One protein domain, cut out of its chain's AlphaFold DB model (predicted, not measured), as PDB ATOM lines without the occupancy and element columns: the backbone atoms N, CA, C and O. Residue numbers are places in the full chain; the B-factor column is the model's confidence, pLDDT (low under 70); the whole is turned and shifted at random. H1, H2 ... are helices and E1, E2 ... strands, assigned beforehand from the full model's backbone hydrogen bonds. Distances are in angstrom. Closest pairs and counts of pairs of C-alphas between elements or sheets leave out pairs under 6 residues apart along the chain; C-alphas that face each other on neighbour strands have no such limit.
ATOM      1  N   VAL A   5       7.846  27.788  -6.814       75.44
ATOM      2  CA  VAL A   5       6.731  27.788  -5.886       75.44
ATOM      3  C   VAL A   5       7.272  27.398  -4.516       75.44
ATOM      4  O   VAL A   5       7.942  26.372  -4.368       75.44
ATOM      5  N   PHE A   6       6.929  28.190  -3.508       83.19
ATOM      6  CA  PHE A   6       7.344  27.944  -2.138       83.19
ATOM      7  C   PHE A   6       6.221  27.280  -1.342       83.19
ATOM      8  O   PHE A   6       5.031  27.580  -1.498       83.19
ATOM      9  N   ALA A   7       6.619  26.366  -0.468       88.12
ATOM     10  CA  ALA A   7       5.719  25.658   0.418       88.12
ATOM     11  C   ALA A   7       6.224  25.751   1.856       88.12
ATOM     12  O   ALA A   7       7.425  25.762   2.122       88.12
ATOM     13  N   TRP A   8       5.287  25.781   2.794       92.69
ATOM     14  CA  TRP A   8       5.567  25.815   4.221       92.69
ATOM     15  C   TRP A   8       4.675  24.818   4.939       92.69
ATOM     16  O   TRP A   8       3.583  24.513   4.475       92.69
ATOM     17  N   THR A   9       5.113  24.324   6.083       95.19
ATOM     18  CA  THR A   9       4.269  23.590   7.022       95.19
ATOM     19  C   THR A   9       4.048  24.434   8.269       95.19
ATOM     20  O   THR A   9       4.837  25.333   8.551       95.19
ATOM     21  N   PHE A  10       2.956  24.202   8.987       96.31
ATOM     22  CA  PHE A  10       2.671  24.891  10.242       96.31
ATOM     23  C   PHE A  10       1.656  24.121  11.082       96.31
ATOM     24  O   PHE A  10       0.900  23.305  10.563       96.31
ATOM     25  N   ASP A  11       1.605  24.411  12.380       96.88
ATOM     26  CA  ASP A  11       0.559  23.932  13.287       96.88
ATOM     27  C   ASP A  11      -0.568  24.989  13.377       96.88
ATOM     28  O   ASP A  11      -0.359  26.052  13.984       96.88
ATOM     29  N   PRO A  12      -1.761  24.733  12.792       95.19
ATOM     30  CA  PRO A  12      -2.901  25.646  12.868       95.19
ATOM     31  C   PRO A  12      -3.345  25.937  14.300       95.19
ATOM     32  O   PRO A  12      -3.650  27.082  14.632       95.19
ATOM     33  N   GLU A  13      -3.344  24.922  15.167       95.81
ATOM     34  CA  GLU A  13      -3.790  25.059  16.549       95.81
ATOM     35  C   GLU A  13      -2.804  25.923  17.339       95.81
ATOM     36  O   GLU A  13      -3.212  26.822  18.081       95.81
ATOM     37  N   ALA A  14      -1.496  25.708  17.169       97.06
ATOM     38  CA  ALA A  14      -0.484  26.566  17.782       97.06
ATOM     39  C   ALA A  14      -0.597  28.017  17.302       97.06
ATOM     40  O   ALA A  14      -0.537  28.929  18.134       97.06
ATOM     41  N   PHE A  15      -0.806  28.233  16.001       97.25
ATOM     42  CA  PHE A  15      -1.021  29.566  15.449       97.25
ATOM     43  C   PHE A  15      -2.263  30.238  16.049       97.25
ATOM     44  O   PHE A  15      -2.170  31.363  16.539       97.25
ATOM     45  N   HIS A  16      -3.416  29.564  16.099       97.12
ATOM     46  CA  HIS A  16      -4.637  30.155  16.659       97.12
ATOM     47  C   HIS A  16      -4.566  30.368  18.167       97.12
ATOM     48  O   HIS A  16      -4.998  31.419  18.639       97.12
ATOM     49  N   ARG A  17      -3.971  29.442  18.933       97.25
ATOM     50  CA  ARG A  17      -3.726  29.642  20.375       97.25
ATOM     51  C   ARG A  17      -2.844  30.859  20.639       97.25
ATOM     52  O   ARG A  17      -3.009  31.517  21.664       97.25
ATOM     53  N   TRP A  18      -1.918  31.163  19.731       97.75
ATOM     54  CA  TRP A  18      -1.094  32.362  19.809       97.75
ATOM     55  C   TRP A  18      -1.855  33.623  19.369       97.75
ATOM     56  O   TRP A  18      -1.811  34.631  20.078       97.75
ATOM     57  N   LEU A  19      -2.570  33.575  18.245       97.69
ATOM     58  CA  LEU A  19      -3.213  34.741  17.639       97.69
ATOM     59  C   LEU A  19      -4.477  35.183  18.388       97.69
ATOM     60  O   LEU A  19      -4.632  36.367  18.679       97.69
ATOM     61  N   VAL A  20      -5.387  34.254  18.701       96.88
ATOM     62  CA  VAL A  20      -6.731  34.571  19.213       96.88
ATOM     63  C   VAL A  20      -6.680  35.454  20.466       96.88
ATOM     64  O   VAL A  20      -7.320  36.501  20.444       96.88
ATOM     65  N   PRO A  21      -5.884  35.156  21.512       96.69
ATOM     66  CA  PRO A  21      -5.819  36.006  22.704       96.69
ATOM     67  C   PRO A  21      -5.228  37.404  22.465       96.69
ATOM     68  O   PRO A  21      -5.324  38.256  23.342       96.69
ATOM     69  N   ARG A  22      -4.565  37.632  21.324       97.31
ATOM     70  CA  ARG A  22      -3.960  38.925  20.964       97.31
ATOM     71  C   ARG A  22      -4.922  39.818  20.203       97.31
ATOM     72  O   ARG A  22      -4.861  41.031  20.354       97.31
ATOM     73  N   VAL A  23      -5.773  39.223  19.372       96.81
ATOM     74  CA  VAL A  23      -6.614  39.969  18.427       96.81
ATOM     75  C   VAL A  23      -8.095  39.923  18.776       96.81
ATOM     76  O   VAL A  23      -8.860  40.734  18.260       96.81
ATOM     77  N   ILE A  24      -8.508  39.000  19.647       96.19
ATOM     78  CA  ILE A  24      -9.884  38.877  20.119       96.19
ATOM     79  C   ILE A  24      -9.990  39.382  21.553       96.19
ATOM     80  O   ILE A  24      -9.266  38.932  22.440       96.19
ATOM     81  N   ASP A  25     -10.961  40.258  21.782       92.88
ATOM     82  CA  ASP A  25     -11.386  40.675  23.116       92.88
ATOM     83  C   ASP A  25     -12.900  40.465  23.231       92.88
ATOM     84  O   ASP A  25     -13.698  41.040  22.485       92.88
ATOM     85  N   GLY A  26     -13.286  39.541  24.115       88.81
ATOM     86  CA  GLY A  26     -14.652  39.037  24.211       88.81
ATOM     87  C   GLY A  26     -15.111  38.364  22.915       88.81
ATOM     88  O   GLY A  26     -14.593  37.316  22.528       88.81
ATOM     89  N   SER A  27     -16.115  38.956  22.268       89.50
ATOM     90  CA  SER A  27     -16.709  38.484  21.010       89.50
ATOM     91  C   SER A  27     -16.248  39.264  19.781       89.50
ATOM     92  O   SER A  27     -16.809  39.058  18.707       89.50
ATOM     93  N   ASP A  28     -15.268  40.159  19.921       92.56
ATOM     94  CA  ASP A  28     -14.918  41.110  18.871       92.56
ATOM     95  C   ASP A  28     -13.475  40.916  18.401       92.56
ATOM     96  O   ASP A  28     -12.546  40.835  19.210       92.56
ATOM     97  N   LEU A  29     -13.276  40.916  17.079       92.88
ATOM     98  CA  LEU A  29     -11.954  41.089  16.484       92.88
ATOM     99  C   LEU A  29     -11.547  42.562  16.587       92.88
ATOM    100  O   LEU A  29     -12.188  43.436  15.999       92.88
ATOM    101  N   LYS A  30     -10.440  42.836  17.273       95.06
ATOM    102  CA  LYS A  30      -9.814  44.158  17.321       95.06
ATOM    103  C   LYS A  30      -8.901  44.321  16.110       95.06
ATOM    104  O   LYS A  30      -7.779  43.813  16.089       95.06
ATOM    105  N   ALA A  31      -9.382  45.033  15.090       91.50
ATOM    106  CA  ALA A  31      -8.636  45.254  13.850       91.50
ATOM    107  C   ALA A  31      -7.272  45.925  14.099       91.50
ATOM    108  O   ALA A  31      -6.278  45.519  13.497       91.50
ATOM    109  N   GLU A  32      -7.181  46.880  15.039       93.88
ATOM    110  CA  GLU A  32      -5.886  47.460  15.415       93.88
ATOM    111  C   GLU A  32      -4.907  46.437  15.999       93.88
ATOM    112  O   GLU A  32      -3.706  46.541  15.755       93.88
ATOM    113  N   ALA A  33      -5.402  45.440  16.733       95.88
ATOM    114  CA  ALA A  33      -4.567  44.434  17.366       95.88
ATOM    115  C   ALA A  33      -4.075  43.404  16.347       95.88
ATOM    116  O   ALA A  33      -2.917  42.996  16.411       95.88
ATOM    117  N   LEU A  34      -4.909  43.034  15.366       95.44
ATOM    118  CA  LEU A  34      -4.477  42.215  14.230       95.44
ATOM    119  C   LEU A  34      -3.390  42.928  13.418       95.44
ATOM    120  O   LEU A  34      -2.341  42.340  13.161       95.44
ATOM    121  N   ARG A  35      -3.594  44.212  13.097       94.31
ATOM    122  CA  ARG A  35      -2.591  45.032  12.405       94.31
ATOM    123  C   ARG A  35      -1.293  45.147  13.206       94.31
ATOM    124  O   ARG A  35      -0.223  44.927  12.650       94.31
ATOM    125  N   ALA A  36      -1.374  45.433  14.507       94.75
ATOM    126  CA  ALA A  36      -0.202  45.521  15.380       94.75
ATOM    127  C   ALA A  36       0.547  44.182  15.484       94.75
ATOM    128  O   ALA A  36       1.771  44.163  15.427       94.75
ATOM    129  N   THR A  37      -0.183  43.067  15.570       96.56
ATOM    130  CA  THR A  37       0.391  41.713  15.598       96.56
ATOM    131  C   THR A  37       1.111  41.388  14.286       96.56
ATOM    132  O   THR A  37       2.226  40.874  14.299       96.56
ATOM    133  N   ALA A  38       0.510  41.722  13.143       94.81
ATOM    134  CA  ALA A  38       1.145  41.558  11.838       94.81
ATOM    135  C   ALA A  38       2.397  42.440  11.699       94.81
ATOM    136  O   ALA A  38       3.424  41.985  11.200       94.81
ATOM    137  N   ALA A  39       2.338  43.684  12.183       93.19
ATOM    138  CA  ALA A  39       3.466  44.608  12.169       93.19
ATOM    139  C   ALA A  39       4.623  44.113  13.051       93.19
ATOM    140  O   ALA A  39       5.774  44.192  12.633       93.19
ATOM    141  N   GLU A  40       4.331  43.567  14.235       95.25
ATOM    142  CA  GLU A  40       5.329  42.942  15.111       95.25
ATOM    143  C   GLU A  40       6.070  41.815  14.385       95.25
ATOM    144  O   GLU A  40       7.297  41.802  14.369       95.25
ATOM    145  N   VAL A  41       5.333  40.913  13.733       94.94
ATOM    146  CA  VAL A  41       5.913  39.794  12.978       94.94
ATOM    147  C   VAL A  41       6.746  40.298  11.791       94.94
ATOM    148  O   VAL A  41       7.878  39.856  11.595       94.94
ATOM    149  N   PHE A  42       6.234  41.271  11.036       92.19
ATOM    150  CA  PHE A  42       6.934  41.848   9.888       92.19
ATOM    151  C   PHE A  42       8.227  42.577  10.282       92.19
ATOM    152  O   PHE A  42       9.306  42.236   9.801       92.19
ATOM    153  N   PHE A  43       8.141  43.565  11.176       90.38
ATOM    154  CA  PHE A  43       9.295  44.372  11.586       90.38
ATOM    155  C   PHE A  43      10.245  43.627  12.530       90.38
ATOM    156  O   PHE A  43      11.411  44.008  12.640       90.38
ATOM    157  N   GLY A  44       9.776  42.563  13.186       90.38
ATOM    158  CA  GLY A  44      10.598  41.661  13.991       90.38
ATOM    159  C   GLY A  44      11.532  40.772  13.166       90.38
ATOM    160  O   GLY A  44      12.466  40.205  13.728       90.38
ATOM    161  N   GLY A  45      11.325  40.679  11.847       87.31
ATOM    162  CA  GLY A  45      12.108  39.802  10.970       87.31
ATOM    163  C   GLY A  45      11.675  38.335  11.025       87.31
ATOM    164  O   GLY A  45      12.416  37.469  10.566       87.31
ATOM    165  N   ASP A  46      10.477  38.057  11.547       89.38
ATOM    166  CA  ASP A  46       9.902  36.708  11.644       89.38
ATOM    167  C   ASP A  46       9.300  36.230  10.301       89.38
ATOM    168  O   ASP A  46       8.738  35.138  10.219       89.38
ATOM    169  N   VAL A  47       9.389  37.041   9.239       88.75
ATOM    170  CA  VAL A  47       8.862  36.720   7.908       88.75
ATOM    171  C   VAL A  47      10.000  36.439   6.934       88.75
ATOM    172  O   VAL A  47      10.841  37.301   6.680       88.75
ATOM    173  N   ALA A  48       9.994  35.247   6.337       87.75
ATOM    174  CA  ALA A  48      10.910  34.909   5.251       87.75
ATOM    175  C   ALA A  48      10.673  35.818   4.031       87.75
ATOM    176  O   ALA A  48       9.526  36.096   3.669       87.75
ATOM    177  N   VAL A  49      11.755  36.249   3.373       85.38
ATOM    178  CA  VAL A  49      11.692  37.127   2.191       85.38
ATOM    179  C   VAL A  49      10.870  36.473   1.083       85.38
ATOM    180  O   VAL A  49      10.029  37.124   0.477       85.38
ATOM    181  N   GLU A  50      11.037  35.171   0.892       84.12
ATOM    182  CA  GLU A  50      10.327  34.361  -0.095       84.12
ATOM    183  C   GLU A  50       8.818  34.318   0.182       84.12
ATOM    184  O   GLU A  50       8.006  34.388  -0.740       84.12
ATOM    185  N   TYR A  51       8.426  34.253   1.461       85.62
ATOM    186  CA  TYR A  51       7.015  34.297   1.847       85.62
ATOM    187  C   TYR A  51       6.415  35.677   1.567       85.62
ATOM    188  O   TYR A  51       5.308  35.769   1.041       85.62
ATOM    189  N   LEU A  52       7.164  36.750   1.851       82.00
ATOM    190  CA  LEU A  52       6.747  38.105   1.497       82.00
ATOM    191  C   LEU A  52       6.594  38.261  -0.007       82.00
ATOM    192  O   LEU A  52       5.541  38.704  -0.446       82.00
ATOM    193  N   GLU A  53       7.601  37.874  -0.790       78.81
ATOM    194  CA  GLU A  53       7.565  37.926  -2.254       78.81
ATOM    195  C   GLU A  53       6.359  37.176  -2.827       78.81
ATOM    196  O   GLU A  53       5.703  37.676  -3.740       78.81
ATOM    197  N   ALA A  54       6.017  36.021  -2.254       76.38
ATOM    198  CA  ALA A  54       4.832  35.268  -2.637       76.38
ATOM    199  C   ALA A  54       3.519  35.992  -2.283       76.38
ATOM    200  O   ALA A  54       2.583  35.974  -3.076       76.38
ATOM    201  N   LEU A  55       3.447  36.700  -1.148       78.81
ATOM    202  CA  LEU A  55       2.296  37.555  -0.826       78.81
ATOM    203  C   LEU A  55       2.213  38.804  -1.725       78.81
ATOM    204  O   LEU A  55       1.105  39.201  -2.086       78.81
ATOM    205  N   ARG A  56       3.356  39.395  -2.123       73.88
ATOM    206  CA  ARG A  56       3.415  40.569  -3.024       73.88
ATOM    207  C   ARG A  56       2.747  40.293  -4.360       73.88
ATOM    208  O   ARG A  56       2.069  41.164  -4.886       73.88
ATOM    209  N   PHE A  57       2.943  39.091  -4.898       67.31
ATOM    210  CA  PHE A  57       2.433  38.709  -6.213       67.31
ATOM    211  C   PHE A  57       0.911  38.887  -6.339       67.31
ATOM    212  O   PHE A  57       0.401  39.221  -7.403       67.31
ATOM    213  N   PHE A  58       0.170  38.745  -5.239       63.25
ATOM    214  CA  PHE A  58      -1.287  38.879  -5.235       63.25
ATOM    215  C   PHE A  58      -1.794  40.318  -5.081       63.25
ATOM    216  O   PHE A  58      -3.008  40.528  -4.972       63.25
ATOM    217  N   ARG A  59      -0.889  41.304  -5.088       63.22
ATOM    218  CA  ARG A  59      -1.206  42.730  -5.103       63.22
ATOM    219  C   ARG A  59      -0.464  43.436  -6.235       63.22
ATOM    220  O   ARG A  59       0.734  43.677  -6.163       63.22
ATOM    221  N   ASP A  60      -1.222  43.844  -7.248       55.78
ATOM    222  CA  ASP A  60      -0.737  44.638  -8.388       55.78
ATOM    223  C   ASP A  60      -0.359  46.099  -8.022       55.78
ATOM    224  O   ASP A  60       0.023  46.875  -8.900       55.78
ATOM    225  N   ASP A  61      -0.453  46.519  -6.748       54.16
ATOM    226  CA  ASP A  61      -0.242  47.907  -6.311       54.16
ATOM    227  C   ASP A  61       1.045  48.160  -5.488       54.16
ATOM    228  O   ASP A  61       1.034  48.252  -4.268       54.16
ATOM    229  N   ALA A  62       2.134  48.427  -6.220       48.75
ATOM    230  CA  ALA A  62       3.239  49.356  -5.914       48.75
ATOM    231  C   ALA A  62       4.169  49.152  -4.681       48.75
ATOM    232  O   ALA A  62       3.841  48.577  -3.647       48.75
ATOM    233  N   GLU A  63       5.374  49.729  -4.823       53.03
ATOM    234  CA  GLU A  63       6.624  49.661  -4.028       53.03
ATOM    235  C   GLU A  63       6.562  49.908  -2.496       53.03
ATOM    236  O   GLU A  63       7.606  50.048  -1.864       53.03
ATOM    237  N   SER A  64       5.395  49.961  -1.850       59.09
ATOM    238  CA  SER A  64       5.305  50.208  -0.395       59.09
ATOM    239  C   SER A  64       4.097  49.577   0.308       59.09
ATOM    240  O   SER A  64       3.747  49.986   1.421       59.09
ATOM    241  N   TRP A  65       3.455  48.586  -0.318       67.50
ATOM    242  CA  TRP A  65       2.214  47.993   0.187       67.50
ATOM    243  C   TRP A  65       2.325  47.471   1.628       67.50
ATOM    244  O   TRP A  65       1.340  47.564   2.352       67.50
ATOM    245  N   GLU A  66       3.491  47.008   2.095       68.50
ATOM    246  CA  GLU A  66       3.651  46.511   3.471       68.50
ATOM    247  C   GLU A  66       3.555  47.624   4.506       68.50
ATOM    248  O   GLU A  66       2.940  47.452   5.555       68.50
ATOM    249  N   SER A  67       4.134  48.791   4.217       67.19
ATOM    250  CA  SER A  67       4.057  49.929   5.138       67.19
ATOM    251  C   SER A  67       2.632  50.466   5.192       67.19
ATOM    252  O   SER A  67       2.116  50.725   6.272       67.19
ATOM    253  N   THR A  68       1.958  50.550   4.047       73.44
ATOM    254  CA  THR A  68       0.558  50.979   3.967       73.44
ATOM    255  C   THR A  68      -0.376  49.987   4.676       73.44
ATOM    256  O   THR A  68      -1.156  50.379   5.531       73.44
ATOM    257  N   LEU A  69      -0.229  48.687   4.427       80.31
ATOM    258  CA  LEU A  69      -0.962  47.597   5.089       80.31
ATOM    259  C   LEU A  69      -0.857  47.609   6.621       80.31
ATOM    260  O   LEU A  69      -1.821  47.294   7.327       80.31
ATOM    261  N   LEU A  70       0.358  47.835   7.121       83.56
ATOM    262  CA  LEU A  70       0.704  47.621   8.526       83.56
ATOM    263  C   LEU A  70       0.619  48.904   9.351       83.56
ATOM    264  O   LEU A  70       0.479  48.827  10.571       83.56
ATOM    265  N   LEU A  71       0.697  50.072   8.709       82.12
ATOM    266  CA  LEU A  71       0.759  51.365   9.389       82.12
ATOM    267  C   LEU A  71      -0.453  52.259   9.108       82.12
ATOM    268  O   LEU A  71      -0.744  53.112   9.944       82.12
ATOM    269  N   ASP A  72      -1.171  52.070   7.995       83.62
ATOM    270  CA  ASP A  72      -2.363  52.861   7.678       83.62
ATOM    271  C   ASP A  72      -3.618  52.235   8.324       83.62
ATOM    272  O   ASP A  72      -4.001  51.111   7.983       83.62
ATOM    273  N   PRO A  73      -4.270  52.914   9.288       83.75
ATOM    274  CA  PRO A  73      -5.477  52.397   9.916       83.75
ATOM    275  C   PRO A  73      -6.708  52.404   9.003       83.75
ATOM    276  O   PRO A  73      -7.663  51.693   9.319       83.75
ATOM    277  N   ASP A  74      -6.689  53.167   7.908       83.38
ATOM    278  CA  ASP A  74      -7.828  53.328   7.000       83.38
ATOM    279  C   ASP A  74      -7.866  52.242   5.907       83.38
ATOM    280  O   ASP A  74      -8.853  52.110   5.179       83.38
ATOM    281  N   VAL A  75      -6.813  51.425   5.805       80.88
ATOM    282  CA  VAL A  75      -6.707  50.337   4.829       80.88
ATOM    283  C   VAL A  75      -7.252  49.036   5.419       80.88
ATOM    284  O   VAL A  75      -6.689  48.464   6.355       80.88
ATOM    285  N   ASP A  76      -8.339  48.527   4.832       81.69
ATOM    286  CA  ASP A  76      -8.858  47.201   5.170       81.69
ATOM    287  C   ASP A  76      -8.061  46.112   4.445       81.69
ATOM    288  O   ASP A  76      -8.216  45.895   3.242       81.69
ATOM    289  N   ALA A  77      -7.185  45.450   5.192       86.81
ATOM    290  CA  ALA A  77      -6.289  44.421   4.678       86.81
ATOM    291  C   ALA A  77      -6.060  43.318   5.724       86.81
ATOM    292  O   ALA A  77      -4.943  42.888   6.023       86.81
ATOM    293  N   ARG A  78      -7.171  42.896   6.338       88.81
ATOM    294  CA  ARG A  78      -7.201  41.871   7.392       88.81
ATOM    295  C   ARG A  78      -6.676  40.524   6.911       88.81
ATOM    296  O   ARG A  78      -6.031  39.828   7.689       88.81
ATOM    297  N   ASP A  79      -6.924  40.172   5.654       87.38
ATOM    298  CA  ASP A  79      -6.477  38.906   5.074       87.38
ATOM    299  C   ASP A  79      -4.945  38.851   5.002       87.38
ATOM    300  O   ASP A  79      -4.322  37.880   5.434       87.38
ATOM    301  N   GLU A  80      -4.331  39.928   4.509       87.88
ATOM    302  CA  GLU A  80      -2.884  40.083   4.421       87.88
ATOM    303  C   GLU A  80      -2.251  40.179   5.813       87.88
ATOM    304  O   GLU A  80      -1.248  39.522   6.077       87.88
ATOM    305  N   GLN A  81      -2.859  40.931   6.737       91.31
ATOM    306  CA  GLN A  81      -2.401  41.003   8.129       91.31
ATOM    307  C   GLN A  81      -2.448  39.625   8.807       91.31
ATOM    308  O   GLN A  81      -1.513  39.254   9.514       91.31
ATOM    309  N   TYR A  82      -3.495  38.835   8.564       92.62
ATOM    310  CA  TYR A  82      -3.612  37.470   9.073       92.62
ATOM    311  C   TYR A  82      -2.549  36.537   8.477       92.62
ATOM    312  O   TYR A  82      -1.919  35.776   9.215       92.62
ATOM    313  N   ALA A  83      -2.296  36.627   7.167       90.62
ATOM    314  CA  ALA A  83      -1.242  35.862   6.501       90.62
ATOM    315  C   ALA A  83       0.160  36.232   7.016       90.62
ATOM    316  O   ALA A  83       0.961  35.348   7.311       90.62
ATOM    317  N   ILE A  84       0.446  37.524   7.209       92.06
ATOM    318  CA  ILE A  84       1.710  37.984   7.801       92.06
ATOM    319  C   ILE A  84       1.834  37.506   9.246       92.06
ATOM    320  O   ILE A  84       2.876  36.978   9.611       92.06
ATOM    321  N   ALA A  85       0.784  37.621  10.065       94.81
ATOM    322  CA  ALA A  85       0.815  37.147  11.448       94.81
ATOM    323  C   ALA A  85       1.103  35.636  11.544       94.81
ATOM    324  O   ALA A  85       1.772  35.194  12.476       94.81
ATOM    325  N   MET A  86       0.638  34.846  10.572       94.62
ATOM    326  CA  MET A  86       0.922  33.412  10.475       94.62
ATOM    327  C   MET A  86       2.398  33.110  10.182       94.62
ATOM    328  O   MET A  86       2.877  32.053  10.583       94.62
ATOM    329  N   ALA A  87       3.135  34.020   9.535       93.94
ATOM    330  CA  ALA A  87       4.493  33.772   9.046       93.94
ATOM    331  C   ALA A  87       5.469  33.271  10.120       93.94
ATOM    332  O   ALA A  87       6.249  32.361   9.858       93.94
ATOM    333  N   ARG A  88       5.361  33.783  11.352       94.88
ATOM    334  CA  ARG A  88       6.189  33.348  12.493       94.88
ATOM    335  C   ARG A  88       6.033  31.860  12.857       94.88
ATOM    336  O   ARG A  88       6.818  31.335  13.638       94.88
ATOM    337  N   HIS A  89       4.955  31.221  12.396       95.69
ATOM    338  CA  HIS A  89       4.628  29.814  12.643       95.69
ATOM    339  C   HIS A  89       4.919  28.929  11.427       95.69
ATOM    340  O   HIS A  89       4.672  27.727  11.483       95.69
ATOM    341  N   LEU A  90       5.403  29.512  10.328       94.69
ATOM    342  CA  LEU A  90       5.697  28.776   9.111       94.69
ATOM    343  C   LEU A  90       7.091  28.159   9.180       94.69
ATOM    344  O   LEU A  90       8.094  28.832   9.406       94.69
ATOM    345  N   HIS A  91       7.155  26.869   8.890       94.19
ATOM    346  CA  HIS A  91       8.389  26.132   8.691       94.19
ATOM    347  C   HIS A  91       8.564  25.859   7.197       94.19
ATOM    348  O   HIS A  91       7.673  25.262   6.593       94.19
ATOM    349  N   PRO A  92       9.691  26.234   6.571       91.81
ATOM    350  CA  PRO A  92       9.924  25.917   5.166       91.81
ATOM    351  C   PRO A  92       9.744  24.419   4.875       91.81
ATOM    352  O   PRO A  92      10.222  23.554   5.627       91.81
ATOM    353  N   ALA A  93       9.024  24.117   3.798       89.50
ATOM    354  CA  ALA A  93       8.958  22.796   3.186       89.50
ATOM    355  C   ALA A  93       9.899  22.753   1.967       89.50
ATOM    356  O   ALA A  93      10.737  23.634   1.790       89.50
ATOM    357  N   SER A  94       9.809  21.698   1.153       85.31
ATOM    358  CA  SER A  94      10.552  21.652  -0.115       85.31
ATOM    359  C   SER A  94       9.975  22.652  -1.124       85.31
ATOM    360  O   SER A  94       8.782  22.941  -1.095       85.31
ATOM    361  N   ASP A  95      10.807  23.145  -2.037       82.94
ATOM    362  CA  ASP A  95      10.347  23.980  -3.149       82.94
ATOM    363  C   ASP A  95       9.752  23.107  -4.264       82.94
ATOM    364  O   ASP A  95      10.184  21.972  -4.481       82.94
ATOM    365  N   ILE A  96       8.806  23.666  -5.015       83.38
ATOM    366  CA  ILE A  96       8.295  23.090  -6.264       83.38
ATOM    367  C   ILE A  96       8.751  24.002  -7.400       83.38
ATOM    368  O   ILE A  96       8.580  25.213  -7.328       83.38
ATOM    369  N   SER A  97       9.338  23.473  -8.467       84.44
ATOM    370  CA  SER A  97       9.714  24.322  -9.604       84.44
ATOM    371  C   SER A  97       8.475  24.800 -10.372       84.44
ATOM    372  O   SER A  97       7.488  24.073 -10.490       84.44
ATOM    373  N   THR A  98       8.524  25.995 -10.971       77.88
ATOM    374  CA  THR A  98       7.444  26.502 -11.847       77.88
ATOM    375  C   THR A  98       7.144  25.528 -12.991       77.88
ATOM    376  O   THR A  98       6.001  25.372 -13.414       77.88
ATOM    377  N   TRP A  99       8.162  24.813 -13.472       78.31
ATOM    378  CA  TRP A  99       7.973  23.778 -14.481       78.31
ATOM    379  C   TRP A  99       7.181  22.589 -13.941       78.31
ATOM    380  O   TRP A  99       6.172  22.210 -14.528       78.31
ATOM    381  N   SER A 100       7.606  22.015 -12.811       82.38
ATOM    382  CA  SER A 100       6.875  20.930 -12.148       82.38
ATOM    383  C   SER A 100       5.444  21.322 -11.837       82.38
ATOM    384  O   SER A 100       4.523  20.519 -11.969       82.38
ATOM    385  N   HIS A 101       5.260  22.584 -11.482       77.75
ATOM    386  CA  HIS A 101       3.971  23.171 -11.246       77.75
ATOM    387  C   HIS A 101       3.057  23.109 -12.485       77.75
ATOM    388  O   HIS A 101       1.984  22.507 -12.428       77.75
ATOM    389  N   GLN A 102       3.514  23.616 -13.634       75.75
ATOM    390  CA  GLN A 102       2.781  23.525 -14.906       75.75
ATOM    391  C   GLN A 102       2.558  22.077 -15.359       75.75
ATOM    392  O   GLN A 102       1.483  21.723 -15.851       75.75
ATOM    393  N   VAL A 103       3.568  21.230 -15.159       75.31
ATOM    394  CA  VAL A 103       3.515  19.805 -15.475       75.31
ATOM    395  C   VAL A 103       2.417  19.117 -14.680       75.31
ATOM    396  O   VAL A 103       1.628  18.390 -15.267       75.31
ATOM    397  N   ALA A 104       2.316  19.355 -13.375       71.50
ATOM    398  CA  ALA A 104       1.280  18.738 -12.559       71.50
ATOM    399  C   ALA A 104      -0.126  19.208 -12.940       71.50
ATOM    400  O   ALA A 104      -1.022  18.377 -13.051       71.50
ATOM    401  N   LEU A 105      -0.326  20.497 -13.220       69.81
ATOM    402  CA  LEU A 105      -1.641  21.025 -13.611       69.81
ATOM    403  C   LEU A 105      -2.192  20.379 -14.883       69.81
ATOM    404  O   LEU A 105      -3.397  20.142 -15.008       69.81
ATOM    405  N   GLY A 106      -1.308  20.107 -15.837       71.31
ATOM    406  CA  GLY A 106      -1.686  19.504 -17.103       71.31
ATOM    407  C   GLY A 106      -1.644  17.987 -17.109       71.31
ATOM    408  O   GLY A 106      -2.551  17.364 -17.646       71.31
ATOM    409  N   ALA A 107      -0.622  17.378 -16.510       72.44
ATOM    410  CA  ALA A 107      -0.439  15.932 -16.515       72.44
ATOM    411  C   ALA A 107      -1.391  15.233 -15.546       72.44
ATOM    412  O   ALA A 107      -1.975  14.217 -15.912       72.44
ATOM    413  N   LEU A 108      -1.584  15.757 -14.328       72.38
ATOM    414  CA  LEU A 108      -2.321  15.040 -13.281       72.38
ATOM    415  C   LEU A 108      -3.779  14.780 -13.645       72.38
ATOM    416  O   LEU A 108      -4.292  13.719 -13.326       72.38
ATOM    417  N   ARG A 109      -4.423  15.694 -14.374       72.44
ATOM    418  CA  ARG A 109      -5.792  15.495 -14.884       72.44
ATOM    419  C   ARG A 109      -5.913  14.397 -15.949       72.44
ATOM    420  O   ARG A 109      -7.019  13.956 -16.240       72.44
ATOM    421  N   HIS A 110      -4.802  14.029 -16.584       74.44
ATOM    422  CA  HIS A 110      -4.727  12.954 -17.578       74.44
ATOM    423  C   HIS A 110      -4.179  11.659 -16.973       74.44
ATOM    424  O   HIS A 110      -4.299  10.595 -17.572       74.44
ATOM    425  N   LEU A 111      -3.603  11.741 -15.778       70.75
ATOM    426  CA  LEU A 111      -3.262  10.592 -14.965       70.75
ATOM    427  C   LEU A 111      -4.521  10.133 -14.215       70.75
ATOM    428  O   LEU A 111      -5.427  10.926 -13.967       70.75
ATOM    429  N   ALA A 112      -4.593   8.861 -13.813       67.12
ATOM    430  CA  ALA A 112      -5.691   8.328 -12.991       67.12
ATOM    431  C   ALA A 112      -5.677   8.871 -11.538       67.12
ATOM    432  O   ALA A 112      -6.041   8.180 -10.584       67.12
ATOM    433  N   TRP A 113      -5.198  10.101 -11.360       70.38
ATOM    434  CA  TRP A 113      -5.157  10.818 -10.107       70.38
ATOM    435  C   TRP A 113      -6.549  11.378  -9.808       70.38
ATOM    436  O   TRP A 113      -7.054  12.245 -10.513       70.38
ATOM    437  N   ASN A 114      -7.174  10.887  -8.739       65.56
ATOM    438  CA  ASN A 114      -8.536  11.274  -8.351       65.56
ATOM    439  C   ASN A 114      -8.576  12.493  -7.402       65.56
ATOM    440  O   ASN A 114      -9.526  12.641  -6.632       65.56
ATOM    441  N   GLY A 115      -7.535  13.333  -7.405       65.50
ATOM    442  CA  GLY A 115      -7.496  14.602  -6.668       65.50
ATOM    443  C   GLY A 115      -8.006  15.784  -7.504       65.50
ATOM    444  O   GLY A 115      -8.166  15.673  -8.717       65.50
ATOM    445  N   ASP A 116      -8.267  16.931  -6.867       66.81
ATOM    446  CA  ASP A 116      -8.545  18.196  -7.573       66.81
ATOM    447  C   ASP A 116      -7.211  18.905  -7.879       66.81
ATOM    448  O   ASP A 116      -6.495  19.280  -6.949       66.81
ATOM    449  N   PRO A 117      -6.837  19.124  -9.151       61.94
ATOM    450  CA  PRO A 117      -5.577  19.790  -9.498       61.94
ATOM    451  C   PRO A 117      -5.504  21.226  -8.971       61.94
ATOM    452  O   PRO A 117      -4.408  21.726  -8.711       61.94
ATOM    453  N   HIS A 118      -6.649  21.870  -8.722       66.81
ATOM    454  CA  HIS A 118      -6.699  23.177  -8.075       66.81
ATOM    455  C   HIS A 118      -6.269  23.139  -6.599       66.81
ATOM    456  O   HIS A 118      -5.967  24.197  -6.044       66.81
ATOM    457  N   PHE A 119      -6.157  21.961  -5.966       67.12
ATOM    458  CA  PHE A 119      -5.601  21.829  -4.614       67.12
ATOM    459  C   PHE A 119      -4.155  22.301  -4.531       67.12
ATOM    460  O   PHE A 119      -3.781  22.914  -3.532       67.12
ATOM    461  N   PHE A 120      -3.358  22.074  -5.577       65.12
ATOM    462  CA  PHE A 120      -1.990  22.581  -5.618       65.12
ATOM    463  C   PHE A 120      -1.942  24.104  -5.757       65.12
ATOM    464  O   PHE A 120      -0.917  24.681  -5.423       65.12
ATOM    465  N   TRP A 121      -3.031  24.742  -6.211       62.31
ATOM    466  CA  TRP A 121      -3.150  26.199  -6.341       62.31
ATOM    467  C   TRP A 121      -3.629  26.881  -5.080       62.31
ATOM    468  O   TRP A 121      -2.995  27.796  -4.559       62.31
ATOM    469  N   TRP A 122      -4.780  26.436  -4.612       67.81
ATOM    470  CA  TRP A 122      -5.576  27.223  -3.691       67.81
ATOM    471  C   TRP A 122      -5.863  26.493  -2.396       67.81
ATOM    472  O   TRP A 122      -6.375  27.136  -1.480       67.81
ATOM    473  N   GLY A 123      -5.537  25.194  -2.305       78.12
ATOM    474  CA  GLY A 123      -5.901  24.334  -1.179       78.12
ATOM    475  C   GLY A 123      -7.297  24.668  -0.643       78.12
ATOM    476  O   GLY A 123      -8.237  24.916  -1.400       78.12
ATOM    477  N   ASN A 124      -7.398  24.771   0.675       84.19
ATOM    478  CA  ASN A 124      -8.472  25.484   1.344       84.19
ATOM    479  C   ASN A 124      -8.128  26.981   1.470       84.19
ATOM    480  O   ASN A 124      -6.982  27.358   1.722       84.19
ATOM    481  N   GLY A 125      -9.131  27.857   1.353       81.75
ATOM    482  CA  GLY A 125      -8.935  29.304   1.521       81.75
ATOM    483  C   GLY A 125      -8.667  29.703   2.977       81.75
ATOM    484  O   GLY A 125      -9.147  29.040   3.897       81.75
ATOM    485  N   LEU A 126      -7.971  30.820   3.211       83.25
ATOM    486  CA  LEU A 126      -7.629  31.296   4.565       83.25
ATOM    487  C   LEU A 126      -8.848  31.503   5.484       83.25
ATOM    488  O   LEU A 126      -8.745  31.291   6.689       83.25
ATOM    489  N   GLY A 127     -10.022  31.824   4.934       86.44
ATOM    490  CA  GLY A 127     -11.257  31.930   5.718       86.44
ATOM    491  C   GLY A 127     -11.686  30.613   6.371       86.44
ATOM    492  O   GLY A 127     -12.268  30.609   7.453       86.44
ATOM    493  N   THR A 128     -11.336  29.475   5.765       88.62
ATOM    494  CA  THR A 128     -11.564  28.158   6.379       88.62
ATOM    495  C   THR A 128     -10.577  27.880   7.507       88.62
ATOM    496  O   THR A 128     -10.981  27.298   8.505       88.62
ATOM    497  N   LEU A 129      -9.328  28.361   7.399       91.12
ATOM    498  CA  LEU A 129      -8.354  28.293   8.491       91.12
ATOM    499  C   LEU A 129      -8.867  29.097   9.686       91.12
ATOM    500  O   LEU A 129      -8.858  28.616  10.808       91.12
ATOM    501  N   ALA A 130      -9.369  30.309   9.447       90.81
ATOM    502  CA  ALA A 130      -9.985  31.122  10.492       90.81
ATOM    503  C   ALA A 130     -11.160  30.400  11.173       90.81
ATOM    504  O   ALA A 130     -11.277  30.446  12.398       90.81
ATOM    505  N   ALA A 131     -11.990  29.693  10.398       91.25
ATOM    506  CA  ALA A 131     -13.094  28.895  10.926       91.25
ATOM    507  C   ALA A 131     -12.634  27.757  11.854       91.25
ATOM    508  O   ALA A 131     -13.313  27.458  12.837       91.25
ATOM    509  N   GLU A 132     -11.468  27.156  11.595       91.62
ATOM    510  CA  GLU A 132     -10.919  26.086  12.441       91.62
ATOM    511  C   GLU A 132     -10.538  26.535  13.845       91.62
ATOM    512  O   GLU A 132     -10.542  25.724  14.768       91.62
ATOM    513  N   SER A 133     -10.276  27.831  14.034       92.25
ATOM    514  CA  SER A 133      -9.985  28.382  15.360       92.25
ATOM    515  C   SER A 133     -11.138  28.194  16.356       92.25
ATOM    516  O   SER A 133     -10.956  28.383  17.559       92.25
ATOM    517  N   GLY A 134     -12.353  27.909  15.864       92.06
ATOM    518  CA  GLY A 134     -13.576  27.867  16.663       92.06
ATOM    519  C   GLY A 134     -14.033  29.244  17.159       92.06
ATOM    520  O   GLY A 134     -15.023  29.337  17.887       92.06
ATOM    521  N   ASN A 135     -13.346  30.327  16.779       94.44
ATOM    522  CA  ASN A 135     -13.688  31.681  17.185       94.44
ATOM    523  C   ASN A 135     -14.617  32.347  16.160       94.44
ATOM    524  O   ASN A 135     -14.227  32.625  15.023       94.44
ATOM    525  N   ALA A 136     -15.852  32.643  16.575       93.62
ATOM    526  CA  ALA A 136     -16.870  33.215  15.695       93.62
ATOM    527  C   ALA A 136     -16.473  34.586  15.117       93.62
ATOM    528  O   ALA A 136     -16.725  34.842  13.942       93.62
ATOM    529  N   ALA A 137     -15.817  35.437  15.909       92.94
ATOM    530  CA  ALA A 137     -15.419  36.780  15.491       92.94
ATOM    531  C   ALA A 137     -14.335  36.738  14.407       92.94
ATOM    532  O   ALA A 137     -14.447  37.410  13.380       92.94
ATOM    533  N   LEU A 138     -13.318  35.893  14.607       91.94
ATOM    534  CA  LEU A 138     -12.259  35.668  13.626       91.94
ATOM    535  C   LEU A 138     -12.813  35.036  12.343       91.94
ATOM    536  O   LEU A 138     -12.499  35.487  11.244       91.94
ATOM    537  N   THR A 139     -13.694  34.040  12.488       92.44
ATOM    538  CA  THR A 139     -14.373  33.382  11.362       92.44
ATOM    539  C   THR A 139     -15.160  34.385  10.529       92.44
ATOM    540  O   THR A 139     -15.034  34.406   9.310       92.44
ATOM    541  N   GLN A 140     -15.959  35.238  11.174       90.88
ATOM    542  CA  GLN A 140     -16.769  36.239  10.487       90.88
ATOM    543  C   GLN A 140     -15.899  37.276   9.772       90.88
ATOM    544  O   GLN A 140     -16.203  37.652   8.643       90.88
ATOM    545  N   ALA A 141     -14.816  37.718  10.411       87.50
ATOM    546  CA  ALA A 141     -13.924  38.724   9.850       87.50
ATOM    547  C   ALA A 141     -13.141  38.238   8.623       87.50
ATOM    548  O   ALA A 141     -12.829  39.051   7.759       87.50
ATOM    549  N   LEU A 142     -12.844  36.938   8.543       88.81
ATOM    550  CA  LEU A 142     -12.073  36.326   7.455       88.81
ATOM    551  C   LEU A 142     -12.935  35.432   6.548       88.81
ATOM    552  O   LEU A 142     -12.408  34.710   5.706       88.81
ATOM    553  N   ALA A 143     -14.264  35.473   6.677       83.81
ATOM    554  CA  ALA A 143     -15.173  34.607   5.917       83.81
ATOM    555  C   ALA A 143     -15.019  34.773   4.395       83.81
ATOM    556  O   ALA A 143     -15.186  33.817   3.638       83.81
ATOM    557  N   THR A 144     -14.687  35.985   3.950       77.00
ATOM    558  CA  THR A 144     -14.460  36.326   2.540       77.00
ATOM    559  C   THR A 144     -12.982  36.404   2.183       77.00
ATOM    560  O   THR A 144     -12.658  36.988   1.148       77.00
ATOM    561  N   ALA A 145     -12.098  35.857   3.028       74.88
ATOM    562  CA  ALA A 145     -10.668  36.022   2.848       74.88
ATOM    563  C   ALA A 145     -10.242  35.591   1.445       74.88
ATOM    564  O   ALA A 145     -10.634  34.520   0.953       74.88
ATOM    565  N   ARG A 146      -9.465  36.452   0.789       67.12
ATOM    566  CA  ARG A 146      -9.111  36.288  -0.617       67.12
ATOM    567  C   ARG A 146      -8.391  34.964  -0.826       67.12
ATOM    568  O   ARG A 146      -7.333  34.713  -0.254       67.12
ATOM    569  N   ARG A 147      -8.938  34.142  -1.727       64.75
ATOM    570  CA  ARG A 147      -8.256  32.931  -2.210       64.75
ATOM    571  C   ARG A 147      -6.905  33.275  -2.829       64.75
ATOM    572  O   ARG A 147      -5.989  32.475  -2.694       64.75
ATOM    573  N   SER A 148      -6.780  34.474  -3.416       62.56
ATOM    574  CA  SER A 148      -5.548  34.945  -4.044       62.56
ATOM    575  C   SER A 148      -4.346  34.848  -3.112       62.56
ATOM    576  O   SER A 148      -3.314  34.427  -3.573       62.56
ATOM    577  N   LEU A 149      -4.454  35.067  -1.799       69.06
ATOM    578  CA  LEU A 149      -3.274  35.020  -0.918       69.06
ATOM    579  C   LEU A 149      -2.621  33.633  -0.772       69.06
ATOM    580  O   LEU A 149      -1.607  33.525  -0.086       69.06
ATOM    581  N   GLY A 150      -3.187  32.583  -1.375       71.12
ATOM    582  CA  GLY A 150      -2.698  31.205  -1.375       71.12
ATOM    583  C   GLY A 150      -3.564  30.269  -0.532       71.12
ATOM    584  O   GLY A 150      -4.444  30.703   0.223       71.12
ATOM    585  N   GLY A 151      -3.257  28.972  -0.588       78.31
ATOM    586  CA  GLY A 151      -4.032  27.890   0.026       78.31
ATOM    587  C   GLY A 151      -3.397  27.188   1.215       78.31
ATOM    588  O   GLY A 151      -2.196  27.307   1.449       78.31
ATOM    589  N   TRP A 152      -4.188  26.455   1.994       87.62
ATOM    590  CA  TRP A 152      -3.661  25.568   3.034       87.62
ATOM    591  C   TRP A 152      -4.376  24.208   3.041       87.62
ATOM    592  O   TRP A 152      -5.509  24.105   2.581       87.62
ATOM    593  N   LEU A 153      -3.725  23.164   3.541       89.25
ATOM    594  CA  LEU A 153      -4.260  21.806   3.641       89.25
ATOM    595  C   LEU A 153      -4.028  21.256   5.041       89.25
ATOM    596  O   LEU A 153      -2.956  21.444   5.618       89.25
ATOM    597  N   ARG A 154      -5.005  20.513   5.555       92.25
ATOM    598  CA  ARG A 154      -4.825  19.706   6.766       92.25
ATOM    599  C   ARG A 154      -3.824  18.590   6.509       92.25
ATOM    600  O   ARG A 154      -3.662  18.130   5.376       92.25
ATOM    601  N   VAL A 155      -3.206  18.090   7.574       93.50
ATOM    602  CA  VAL A 155      -2.275  16.961   7.465       93.50
ATOM    603  C   VAL A 155      -2.966  15.715   6.895       93.50
ATOM    604  O   VAL A 155      -2.376  14.990   6.098       93.50
ATOM    605  N   GLU A 156      -4.237  15.477   7.223       92.88
ATOM    606  CA  GLU A 156      -5.021  14.360   6.688       92.88
ATOM    607  C   GLU A 156      -5.261  14.505   5.184       92.88
ATOM    608  O   GLU A 156      -5.162  13.528   4.444       92.88
ATOM    609  N   GLU A 157      -5.529  15.726   4.720       90.56
ATOM    610  CA  GLU A 157      -5.687  16.025   3.298       90.56
ATOM    611  C   GLU A 157      -4.354  15.818   2.570       90.56
ATOM    612  O   GLU A 157      -4.326  15.147   1.539       90.56
ATOM    613  N   ALA A 158      -3.242  16.286   3.146       90.25
ATOM    614  CA  ALA A 158      -1.903  16.043   2.614       90.25
ATOM    615  C   ALA A 158      -1.583  14.540   2.512       90.25
ATOM    616  O   ALA A 158      -1.044  14.104   1.495       90.25
ATOM    617  N   ARG A 159      -1.981  13.716   3.497       91.94
ATOM    618  CA  ARG A 159      -1.833  12.245   3.432       91.94
ATOM    619  C   ARG A 159      -2.620  11.630   2.281       91.94
ATOM    620  O   ARG A 159      -2.097  10.762   1.588       91.94
ATOM    621  N   VAL A 160      -3.867  12.062   2.084       89.50
ATOM    622  CA  VAL A 160      -4.709  11.572   0.982       89.50
ATOM    623  C   VAL A 160      -4.087  11.938  -0.365       89.50
ATOM    624  O   VAL A 160      -3.985  11.076  -1.238       89.50
ATOM    625  N   GLN A 161      -3.617  13.180  -0.522       86.94
ATOM    626  CA  GLN A 161      -2.970  13.617  -1.762       86.94
ATOM    627  C   GLN A 161      -1.643  12.892  -2.008       86.94
ATOM    628  O   GLN A 161      -1.389  12.475  -3.136       86.94
ATOM    629  N   LEU A 162      -0.830  12.674  -0.971       89.38
ATOM    630  CA  LEU A 162       0.417  11.913  -1.071       89.38
ATOM    631  C   LEU A 162       0.162  10.473  -1.533       89.38
ATOM    632  O   LEU A 162       0.769  10.028  -2.502       89.38
ATOM    633  N   ALA A 163      -0.800   9.779  -0.917       88.75
ATOM    634  CA  ALA A 163      -1.166   8.423  -1.325       88.75
ATOM    635  C   ALA A 163      -1.672   8.369  -2.779       88.75
ATOM    636  O   ALA A 163      -1.373   7.423  -3.511       88.75
ATOM    637  N   ALA A 164      -2.417   9.390  -3.215       85.62
ATOM    638  CA  ALA A 164      -2.881   9.500  -4.593       85.62
ATOM    639  C   ALA A 164      -1.729   9.760  -5.581       85.62
ATOM    640  O   ALA A 164      -1.737   9.200  -6.675       85.62
ATOM    641  N   LEU A 165      -0.734  10.573  -5.208       85.81
ATOM    642  CA  LEU A 165       0.472  10.797  -6.013       85.81
ATOM    643  C   LEU A 165       1.302   9.513  -6.135       85.81
ATOM    644  O   LEU A 165       1.700   9.145  -7.242       85.81
ATOM    645  N   ASP A 166       1.512   8.793  -5.033       86.38
ATOM    646  CA  ASP A 166       2.283   7.547  -5.018       86.38
ATOM    647  C   ASP A 166       1.657   6.460  -5.900       86.38
ATOM    648  O   ASP A 166       2.370   5.755  -6.616       86.38
ATOM    649  N   ALA A 167       0.324   6.370  -5.927       84.44
ATOM    650  CA  ALA A 167      -0.397   5.425  -6.781       84.44
ATOM    651  C   ALA A 167      -0.180   5.673  -8.284       84.44
ATOM    652  O   ALA A 167      -0.310   4.751  -9.090       84.44
ATOM    653  N   VAL A 168       0.128   6.913  -8.667       81.12
ATOM    654  CA  VAL A 168       0.324   7.329 -10.060       81.12
ATOM    655  C   VAL A 168       1.798   7.272 -10.457       81.12
ATOM    656  O   VAL A 168       2.109   6.921 -11.590       81.12
ATOM    657  N   ARG A 169       2.721   7.522  -9.518       75.75
ATOM    658  CA  ARG A 169       4.174   7.388  -9.740       75.75
ATOM    659  C   ARG A 169       4.608   5.975 -10.130       75.75
ATOM    660  O   ARG A 169       5.691   5.808 -10.674       75.75
ATOM    661  N   SER A 170       3.806   4.956  -9.837       68.25
ATOM    662  CA  SER A 170       4.102   3.568 -10.200       68.25
ATOM    663  C   SER A 170       3.575   3.150 -11.578       68.25
ATOM    664  O   SER A 170       3.653   1.968 -11.906       68.25
ATOM    665  N   GLN A 171       2.980   4.065 -12.348       72.12
ATOM    666  CA  GLN A 171       2.331   3.767 -13.626       72.12
ATOM    667  C   GLN A 171       3.126   4.349 -14.800       72.12
ATOM    668  O   GLN A 171       3.786   5.379 -14.664       72.12
ATOM    669  N   ASP A 172       3.028   3.702 -15.961       79.56
ATOM    670  CA  ASP A 172       3.493   4.288 -17.218       79.56
ATOM    671  C   ASP A 172       2.649   5.524 -17.561       79.56
ATOM    672  O   ASP A 172       1.453   5.579 -17.255       79.56
ATOM    673  N   LEU A 173       3.258   6.525 -18.205       76.88
ATOM    674  CA  LEU A 173       2.522   7.718 -18.615       76.88
ATOM    675  C   LEU A 173       1.522   7.388 -19.733       76.88
ATOM    676  O   LEU A 173       1.937   6.863 -20.768       76.88
ATOM    677  N   PRO A 174       0.234   7.748 -19.580       80.56
ATOM    678  CA  PRO A 174      -0.755   7.610 -20.640       80.56
ATOM    679  C   PRO A 174      -0.384   8.419 -21.891       80.56
ATOM    680  O   PRO A 174       0.206   9.505 -21.801       80.56
ATOM    681  N   ASP A 175      -0.796   7.936 -23.064       80.50
ATOM    682  CA  ASP A 175      -0.593   8.627 -24.346       80.50
ATOM    683  C   ASP A 175      -1.219  10.034 -24.336       80.50
ATOM    684  O   ASP A 175      -0.686  10.966 -24.942       80.50
ATOM    685  N   GLU A 176      -2.310  10.219 -23.589       81.19
ATOM    686  CA  GLU A 176      -3.005  11.491 -23.401       81.19
ATOM    687  C   GLU A 176      -2.131  12.552 -22.722       81.19
ATOM    688  O   GLU A 176      -2.209  13.726 -23.086       81.19
ATOM    689  N   VAL A 177      -1.256  12.159 -21.787       77.75
ATOM    690  CA  VAL A 177      -0.271  13.075 -21.185       77.75
ATOM    691  C   VAL A 177       0.708  13.530 -22.263       77.75
ATOM    692  O   VAL A 177       0.952  14.724 -22.423       77.75
ATOM    693  N   THR A 178       1.215  12.594 -23.068       74.88
ATOM    694  CA  THR A 178       2.163  12.895 -24.151       74.88
ATOM    695  C   THR A 178       1.562  13.822 -25.207       74.88
ATOM    696  O   THR A 178       2.233  14.745 -25.677       74.88
ATOM    697  N   LEU A 179       0.299  13.602 -25.576       75.56
ATOM    698  CA  LEU A 179      -0.439  14.453 -26.508       75.56
ATOM    699  C   LEU A 179      -0.677  15.850 -25.927       75.56
ATOM    700  O   LEU A 179      -0.397  16.839 -26.600       75.56
ATOM    701  N   TRP A 180      -1.101  15.943 -24.664       76.81
ATOM    702  CA  TRP A 180      -1.343  17.234 -24.027       76.81
ATOM    703  C   TRP A 180      -0.091  18.120 -23.992       76.81
ATOM    704  O   TRP A 180      -0.163  19.312 -24.311       76.81
ATOM    705  N   PHE A 181       1.066  17.545 -23.646       75.12
ATOM    706  CA  PHE A 181       2.327  18.285 -23.627       75.12
ATOM    707  C   PHE A 181       2.731  18.779 -25.011       75.12
ATOM    708  O   PHE A 181       3.096  19.944 -25.135       75.12
ATOM    709  N   LYS A 182       2.610  17.945 -26.052       71.94
ATOM    710  CA  LYS A 182       2.902  18.361 -27.436       71.94
ATOM    711  C   LYS A 182       2.090  19.586 -27.857       71.94
ATOM    712  O   LYS A 182       2.634  20.457 -28.534       71.94
ATOM    713  N   ASP A 183       0.834  19.653 -27.427       71.88
ATOM    714  CA  ASP A 183      -0.096  20.713 -27.817       71.88
ATOM    715  C   ASP A 183       0.026  21.982 -26.953       71.88
ATOM    716  O   ASP A 183      -0.348  23.064 -27.407       71.88
ATOM    717  N   THR A 184       0.554  21.879 -25.726       69.50
ATOM    718  CA  THR A 184       0.475  22.967 -24.728       69.50
ATOM    719  C   THR A 184       1.832  23.496 -24.270       69.50
ATOM    720  O   THR A 184       1.991  24.699 -24.071       69.50
ATOM    721  N   ILE A 185       2.824  22.623 -24.112       62.94
ATOM    722  CA  ILE A 185       4.144  22.963 -23.583       62.94
ATOM    723  C   ILE A 185       5.168  22.583 -24.652       62.94
ATOM    724  O   ILE A 185       5.621  21.447 -24.729       62.94
ATOM    725  N   TRP A 186       5.436  23.573 -25.511       59.34
ATOM    726  CA  TRP A 186       6.422  23.640 -26.600       59.34
ATOM    727  C   TRP A 186       6.979  22.275 -27.030       59.34
ATOM    728  O   TRP A 186       7.888  21.755 -26.393       59.34
ATOM    729  N   GLY A 187       6.443  21.732 -28.133       58.00
ATOM    730  CA  GLY A 187       6.702  20.393 -28.690       58.00
ATOM    731  C   GLY A 187       8.140  20.070 -29.131       58.00
ATOM    732  O   GLY A 187       8.351  19.579 -30.238       58.00
ATOM    733  N   THR A 188       9.129  20.330 -28.278       70.88
ATOM    734  CA  THR A 188      10.552  20.032 -28.464       70.88
ATOM    735  C   THR A 188      11.044  18.888 -27.578       70.88
ATOM    736  O   THR A 188      12.116  18.356 -27.853       70.88
ATOM    737  N   LEU A 189      10.283  18.481 -26.552       75.81
ATOM    738  CA  LEU A 189      10.665  17.381 -25.663       75.81
ATOM    739  C   LEU A 189      10.401  16.013 -26.297       75.81
ATOM    740  O   LEU A 189       9.334  15.744 -26.855       75.81
ATOM    741  N   THR A 190      11.373  15.117 -26.158       82.44
ATOM    742  CA  THR A 190      11.207  13.693 -26.455       82.44
ATOM    743  C   THR A 190      10.303  13.017 -25.410       82.44
ATOM    744  O   THR A 190      10.177  13.511 -24.288       82.44
ATOM    745  N   PRO A 191       9.698  11.851 -25.714       80.44
ATOM    746  CA  PRO A 191       8.890  11.114 -24.736       80.44
ATOM    747  C   PRO A 191       9.637  10.758 -23.439       80.44
ATOM    748  O   PRO A 191       9.048  10.784 -22.361       80.44
ATOM    749  N   SER A 192      10.940  10.461 -23.528       82.31
ATOM    750  CA  SER A 192      11.771  10.174 -22.348       82.31
ATOM    751  C   SER A 192      11.951  11.418 -21.486       82.31
ATOM    752  O   SER A 192      11.718  11.361 -20.285       82.31
ATOM    753  N   GLU A 193      12.296  12.555 -22.095       84.31
ATOM    754  CA  GLU A 193      12.440  13.815 -21.360       84.31
ATOM    755  C   GLU A 193      11.116  14.235 -20.728       84.31
ATOM    756  O   GLU A 193      11.097  14.706 -19.594       84.31
ATOM    757  N   LEU A 194       9.995  14.032 -21.424       81.75
ATOM    758  CA  LEU A 194       8.680  14.283 -20.855       81.75
ATOM    759  C   LEU A 194       8.420  13.398 -19.629       81.75
ATOM    760  O   LEU A 194       7.961  13.894 -18.600       81.75
ATOM    761  N   THR A 195       8.750  12.111 -19.725       82.38
ATOM    762  CA  THR A 195       8.610  11.168 -18.611       82.38
ATOM    763  C   THR A 195       9.420  11.616 -17.403       82.38
ATOM    764  O   THR A 195       8.871  11.733 -16.307       82.38
ATOM    765  N   ASP A 196      10.687  11.972 -17.611       85.19
ATOM    766  CA  ASP A 196      11.563  12.463 -16.548       85.19
ATOM    767  C   ASP A 196      11.013  13.742 -15.901       85.19
ATOM    768  O   ASP A 196      11.055  13.893 -14.680       85.19
ATOM    769  N   ARG A 197      10.438  14.655 -16.696       85.19
ATOM    770  CA  ARG A 197       9.836  15.898 -16.188       85.19
ATOM    771  C   ARG A 197       8.565  15.659 -15.381       85.19
ATOM    772  O   ARG A 197       8.401  16.293 -14.341       85.19
ATOM    773  N   VAL A 198       7.685  14.760 -15.825       84.31
ATOM    774  CA  VAL A 198       6.489  14.381 -15.053       84.31
ATOM    775  C   VAL A 198       6.896  13.714 -13.746       84.31
ATOM    776  O   VAL A 198       6.392  14.081 -12.689       84.31
ATOM    777  N   MET A 199       7.864  12.802 -13.787       85.88
ATOM    778  CA  MET A 199       8.349  12.119 -12.590       85.88
ATOM    779  C   MET A 199       9.032  13.065 -11.600       85.88
ATOM    780  O   MET A 199       8.806  12.948 -10.394       85.88
ATOM    781  N   LEU A 200       9.810  14.033 -12.093       87.62
ATOM    782  CA  LEU A 200      10.372  15.102 -11.270       87.62
ATOM    783  C   LEU A 200       9.262  15.906 -10.585       87.62
ATOM    784  O   LEU A 200       9.312  16.087  -9.370       87.62
ATOM    785  N   ALA A 201       8.234  16.309 -11.335       86.75
ATOM    786  CA  ALA A 201       7.111  17.056 -10.785       86.75
ATOM    787  C   ALA A 201       6.403  16.282  -9.673       86.75
ATOM    788  O   ALA A 201       6.262  16.783  -8.559       86.75
ATOM    789  N   LEU A 202       6.031  15.026  -9.941       86.62
ATOM    790  CA  LEU A 202       5.408  14.154  -8.945       86.62
ATOM    791  C   LEU A 202       6.288  14.000  -7.697       86.62
ATOM    792  O   LEU A 202       5.768  13.982  -6.582       86.62
ATOM    793  N   SER A 203       7.610  13.913  -7.866       88.88
ATOM    794  CA  SER A 203       8.555  13.821  -6.753       88.88
ATOM    795  C   SER A 203       8.612  15.101  -5.916       88.88
ATOM    796  O   SER A 203       8.655  15.002  -4.692       88.88
ATOM    797  N   GLU A 204       8.592  16.282  -6.534       89.88
ATOM    798  CA  GLU A 204       8.579  17.567  -5.819       89.88
ATOM    799  C   GLU A 204       7.288  17.735  -5.005       89.88
ATOM    800  O   GLU A 204       7.348  18.009  -3.805       89.88
ATOM    801  N   PHE A 205       6.120  17.454  -5.596       87.56
ATOM    802  CA  PHE A 205       4.852  17.475  -4.853       87.56
ATOM    803  C   PHE A 205       4.823  16.447  -3.719       87.56
ATOM    804  O   PHE A 205       4.371  16.759  -2.615       87.56
ATOM    805  N   SER A 206       5.347  15.243  -3.962       89.88
ATOM    806  CA  SER A 206       5.452  14.212  -2.924       89.88
ATOM    807  C   SER A 206       6.344  14.676  -1.773       89.88
ATOM    808  O   SER A 206       5.986  14.473  -0.617       89.88
ATOM    809  N   ALA A 207       7.476  15.329  -2.061       91.88
ATOM    810  CA  ALA A 207       8.393  15.836  -1.042       91.88
ATOM    811  C   ALA A 207       7.732  16.903  -0.154       91.88
ATOM    812  O   ALA A 207       7.875  16.868   1.069       91.88
ATOM    813  N   VAL A 208       6.955  17.808  -0.752       90.38
ATOM    814  CA  VAL A 208       6.199  18.825  -0.010       90.38
ATOM    815  C   VAL A 208       5.136  18.199   0.891       90.38
ATOM    816  O   VAL A 208       5.068  18.523   2.076       90.38
ATOM    817  N   MET A 209       4.333  17.271   0.363       91.00
ATOM    818  CA  MET A 209       3.306  16.589   1.159       91.00
ATOM    819  C   MET A 209       3.932  15.732   2.264       91.00
ATOM    820  O   MET A 209       3.456  15.747   3.396       91.00
ATOM    821  N   THR A 210       5.036  15.041   1.971       94.56
ATOM    822  CA  THR A 210       5.787  14.242   2.953       94.56
ATOM    823  C   THR A 210       6.265  15.112   4.110       94.56
ATOM    824  O   THR A 210       6.093  14.724   5.258       94.56
ATOM    825  N   ALA A 211       6.763  16.325   3.843       94.56
ATOM    826  CA  ALA A 211       7.174  17.245   4.903       94.56
ATOM    827  C   ALA A 211       6.024  17.580   5.872       94.56
ATOM    828  O   ALA A 211       6.236  17.592   7.083       94.56
ATOM    829  N   ALA A 212       4.810  17.811   5.360       94.19
ATOM    830  CA  ALA A 212       3.627  18.045   6.191       94.19
ATOM    831  C   ALA A 212       3.257  16.801   7.015       94.19
ATOM    832  O   ALA A 212       3.043  16.883   8.226       94.19
ATOM    833  N   VAL A 213       3.245  15.626   6.377       95.50
ATOM    834  CA  VAL A 213       2.897  14.351   7.019       95.50
ATOM    835  C   VAL A 213       3.888  13.965   8.116       95.50
ATOM    836  O   VAL A 213       3.450  13.609   9.212       95.50
ATOM    837  N   ASP A 214       5.190  14.069   7.845       96.69
ATOM    838  CA  ASP A 214       6.265  13.717   8.779       96.69
ATOM    839  C   ASP A 214       6.278  14.631  10.004       96.69
ATOM    840  O   ASP A 214       6.533  14.179  11.121       96.69
ATOM    841  N   ARG A 215       5.978  15.920   9.806       95.94
ATOM    842  CA  ARG A 215       5.886  16.905  10.892       95.94
ATOM    843  C   ARG A 215       4.554  16.845  11.639       95.94
ATOM    844  O   ARG A 215       4.461  17.387  12.734       95.94
ATOM    845  N   GLY A 216       3.538  16.183  11.084       96.12
ATOM    846  CA  GLY A 216       2.184  16.216  11.638       96.12
ATOM    847  C   GLY A 216       1.525  17.595  11.510       96.12
ATOM    848  O   GLY A 216       0.666  17.934  12.313       96.12
ATOM    849  N   GLU A 217       1.954  18.390  10.531       96.31
ATOM    850  CA  GLU A 217       1.598  19.799  10.366       96.31
ATOM    851  C   GLU A 217       0.703  20.004   9.135       96.31
ATOM    852  O   GLU A 217       0.707  19.214   8.188       96.31
ATOM    853  N   ALA A 218      -0.062  21.094   9.136       93.88
ATOM    854  CA  ALA A 218      -0.772  21.562   7.957       93.88
ATOM    855  C   ALA A 218       0.218  22.072   6.905       93.88
ATOM    856  O   ALA A 218       1.290  22.580   7.234       93.88
ATOM    857  N   LEU A 219      -0.157  21.975   5.633       91.50
ATOM    858  CA  LEU A 219       0.622  22.500   4.519       91.50
ATOM    859  C   LEU A 219       0.074  23.860   4.092       91.50
ATOM    860  O   LEU A 219      -1.123  24.017   3.886       91.50
ATOM    861  N   ARG A 220       0.952  24.833   3.892       88.75
ATOM    862  CA  ARG A 220       0.686  26.132   3.284       88.75
ATOM    863  C   ARG A 220       1.367  26.179   1.920       88.75
ATOM    864  O   ARG A 220       2.581  26.025   1.829       88.75
ATOM    865  N   LEU A 221       0.590  26.444   0.878       78.31
ATOM    866  CA  LEU A 221       1.090  26.648  -0.480       78.31
ATOM    867  C   LEU A 221       0.853  28.105  -0.868       78.31
ATOM    868  O   LEU A 221      -0.280  28.589  -0.804       78.31
ATOM    869  N   VAL A 222       1.918  28.802  -1.258       72.44
ATOM    870  CA  VAL A 222       1.804  30.125  -1.877       72.44
ATOM    871  C   VAL A 222       2.486  30.039  -3.227       72.44
ATOM    872  O   VAL A 222       3.711  29.975  -3.329       72.44
ATOM    873  N   LEU A 223       1.662  29.942  -4.261       62.47
ATOM    874  CA  LEU A 223       2.146  29.854  -5.624       62.47
ATOM    875  C   LEU A 223       2.405  31.235  -6.214       62.47
ATOM    876  O   LEU A 223       1.729  32.196  -5.864       62.47
TER     877      LEU A 223
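AT A GLANCE: This is residues 5 to 223 of the 225 residues of an uncharacterized protein of uncultured Rubrobacteraceae bacterium (UniProt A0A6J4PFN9). A small sheet of three strands sits in the middle of an elongated body, between two groups of helices: H1, H2, H4 and H5 toward one end, with the hairpin of H8 and H9 beside them, and H6, H10, H11 and H12 toward the other. Long H12 has H10 side by side with it and H6 crossing it. The printed part has 219 residues, mostly helix, with named elements in the order E1, H1 to H9, E2, H10 to H12, E3; the sheet's order is E1, E3, E2, antiparallel. It is compact, with a radius of gyration of the C-alphas of 19.1 A, and spans 58 by 36 by 27 A.

HOW THE PARTS SIT: E3, residues 218 to 222, is the inner strand, antiparallel to E1, residues 5 to 10, and E2, residues 151 to 153. N 8 and O 220, 2.9 A, and N 153 and O 219, 2.8 A, are within hydrogen-bond range. Three layers, helices on both faces of the sheet, are formed by H10, residues 155 to 169, and H12, residues 191 to 215, on one face and H3, residues 49 to 56, on the other. H12 runs along the strands at a height of 13.4 A over the sheet. H10 touches H12 at a shallow tilt of 24 degrees, opposite ways, closest at C-alphas 158 and 209, 5.4 A. H7, residues 119 to 122, is over E2. H6, residues 98 to 107, touches residues 197 to 204 of H12 alone, closest at C-alphas 100 and 201, 4.1 A. H11, residues 175 to 184, touches H6, closest at C-alphas 177 and 107, 5.5 A. H5, residues 78 to 89, only grazes the sheet. H2, residues 31 to 43, touches H5, closest at C-alphas 38 and 85, 4.4 A. With residues 14 to 19 alone H1, residues 12 to 23, touches H5, of which residues 85 to 89 alone take part, closest at C-alphas 15 and 89, 6.3 A. H4, residues 65 to 71, touches residues 35 to 39 of H2 alone, closest at C-alphas 70 and 39, 5.5 A. H8, residues 126 to 132, and H9, residues 136 to 141, form a helical hairpin, closest at C-alphas 131 and 139, 4.7 A. Every O i to N i+4 pair is within hydrogen-bond range in H2, H3, H4, H6, H8, H9, H11 and H12, against 6 of 8 in H1 and H5 and 10 of 11 in H10; H7 is too short for such a pair.

IN THESE COORDINATES: E1 begins at C-alpha 5 (6.731, 27.788, -5.886) and is 16.9 A long. H12, 36.2 A, ends at C-alpha 215 (5.886, 16.905, 10.892); H10 measures 20.7 A and H2 18.1 A.

THE WHOLE: The C-alphas farthest apart, of Gly 26 and Thr 190, are 62.3 A apart. The printed part has no cut; the link H6 to H7 is long. Mean pLDDT of the printed part is 83.4, with 32 residues under 70, among them 57 to 67.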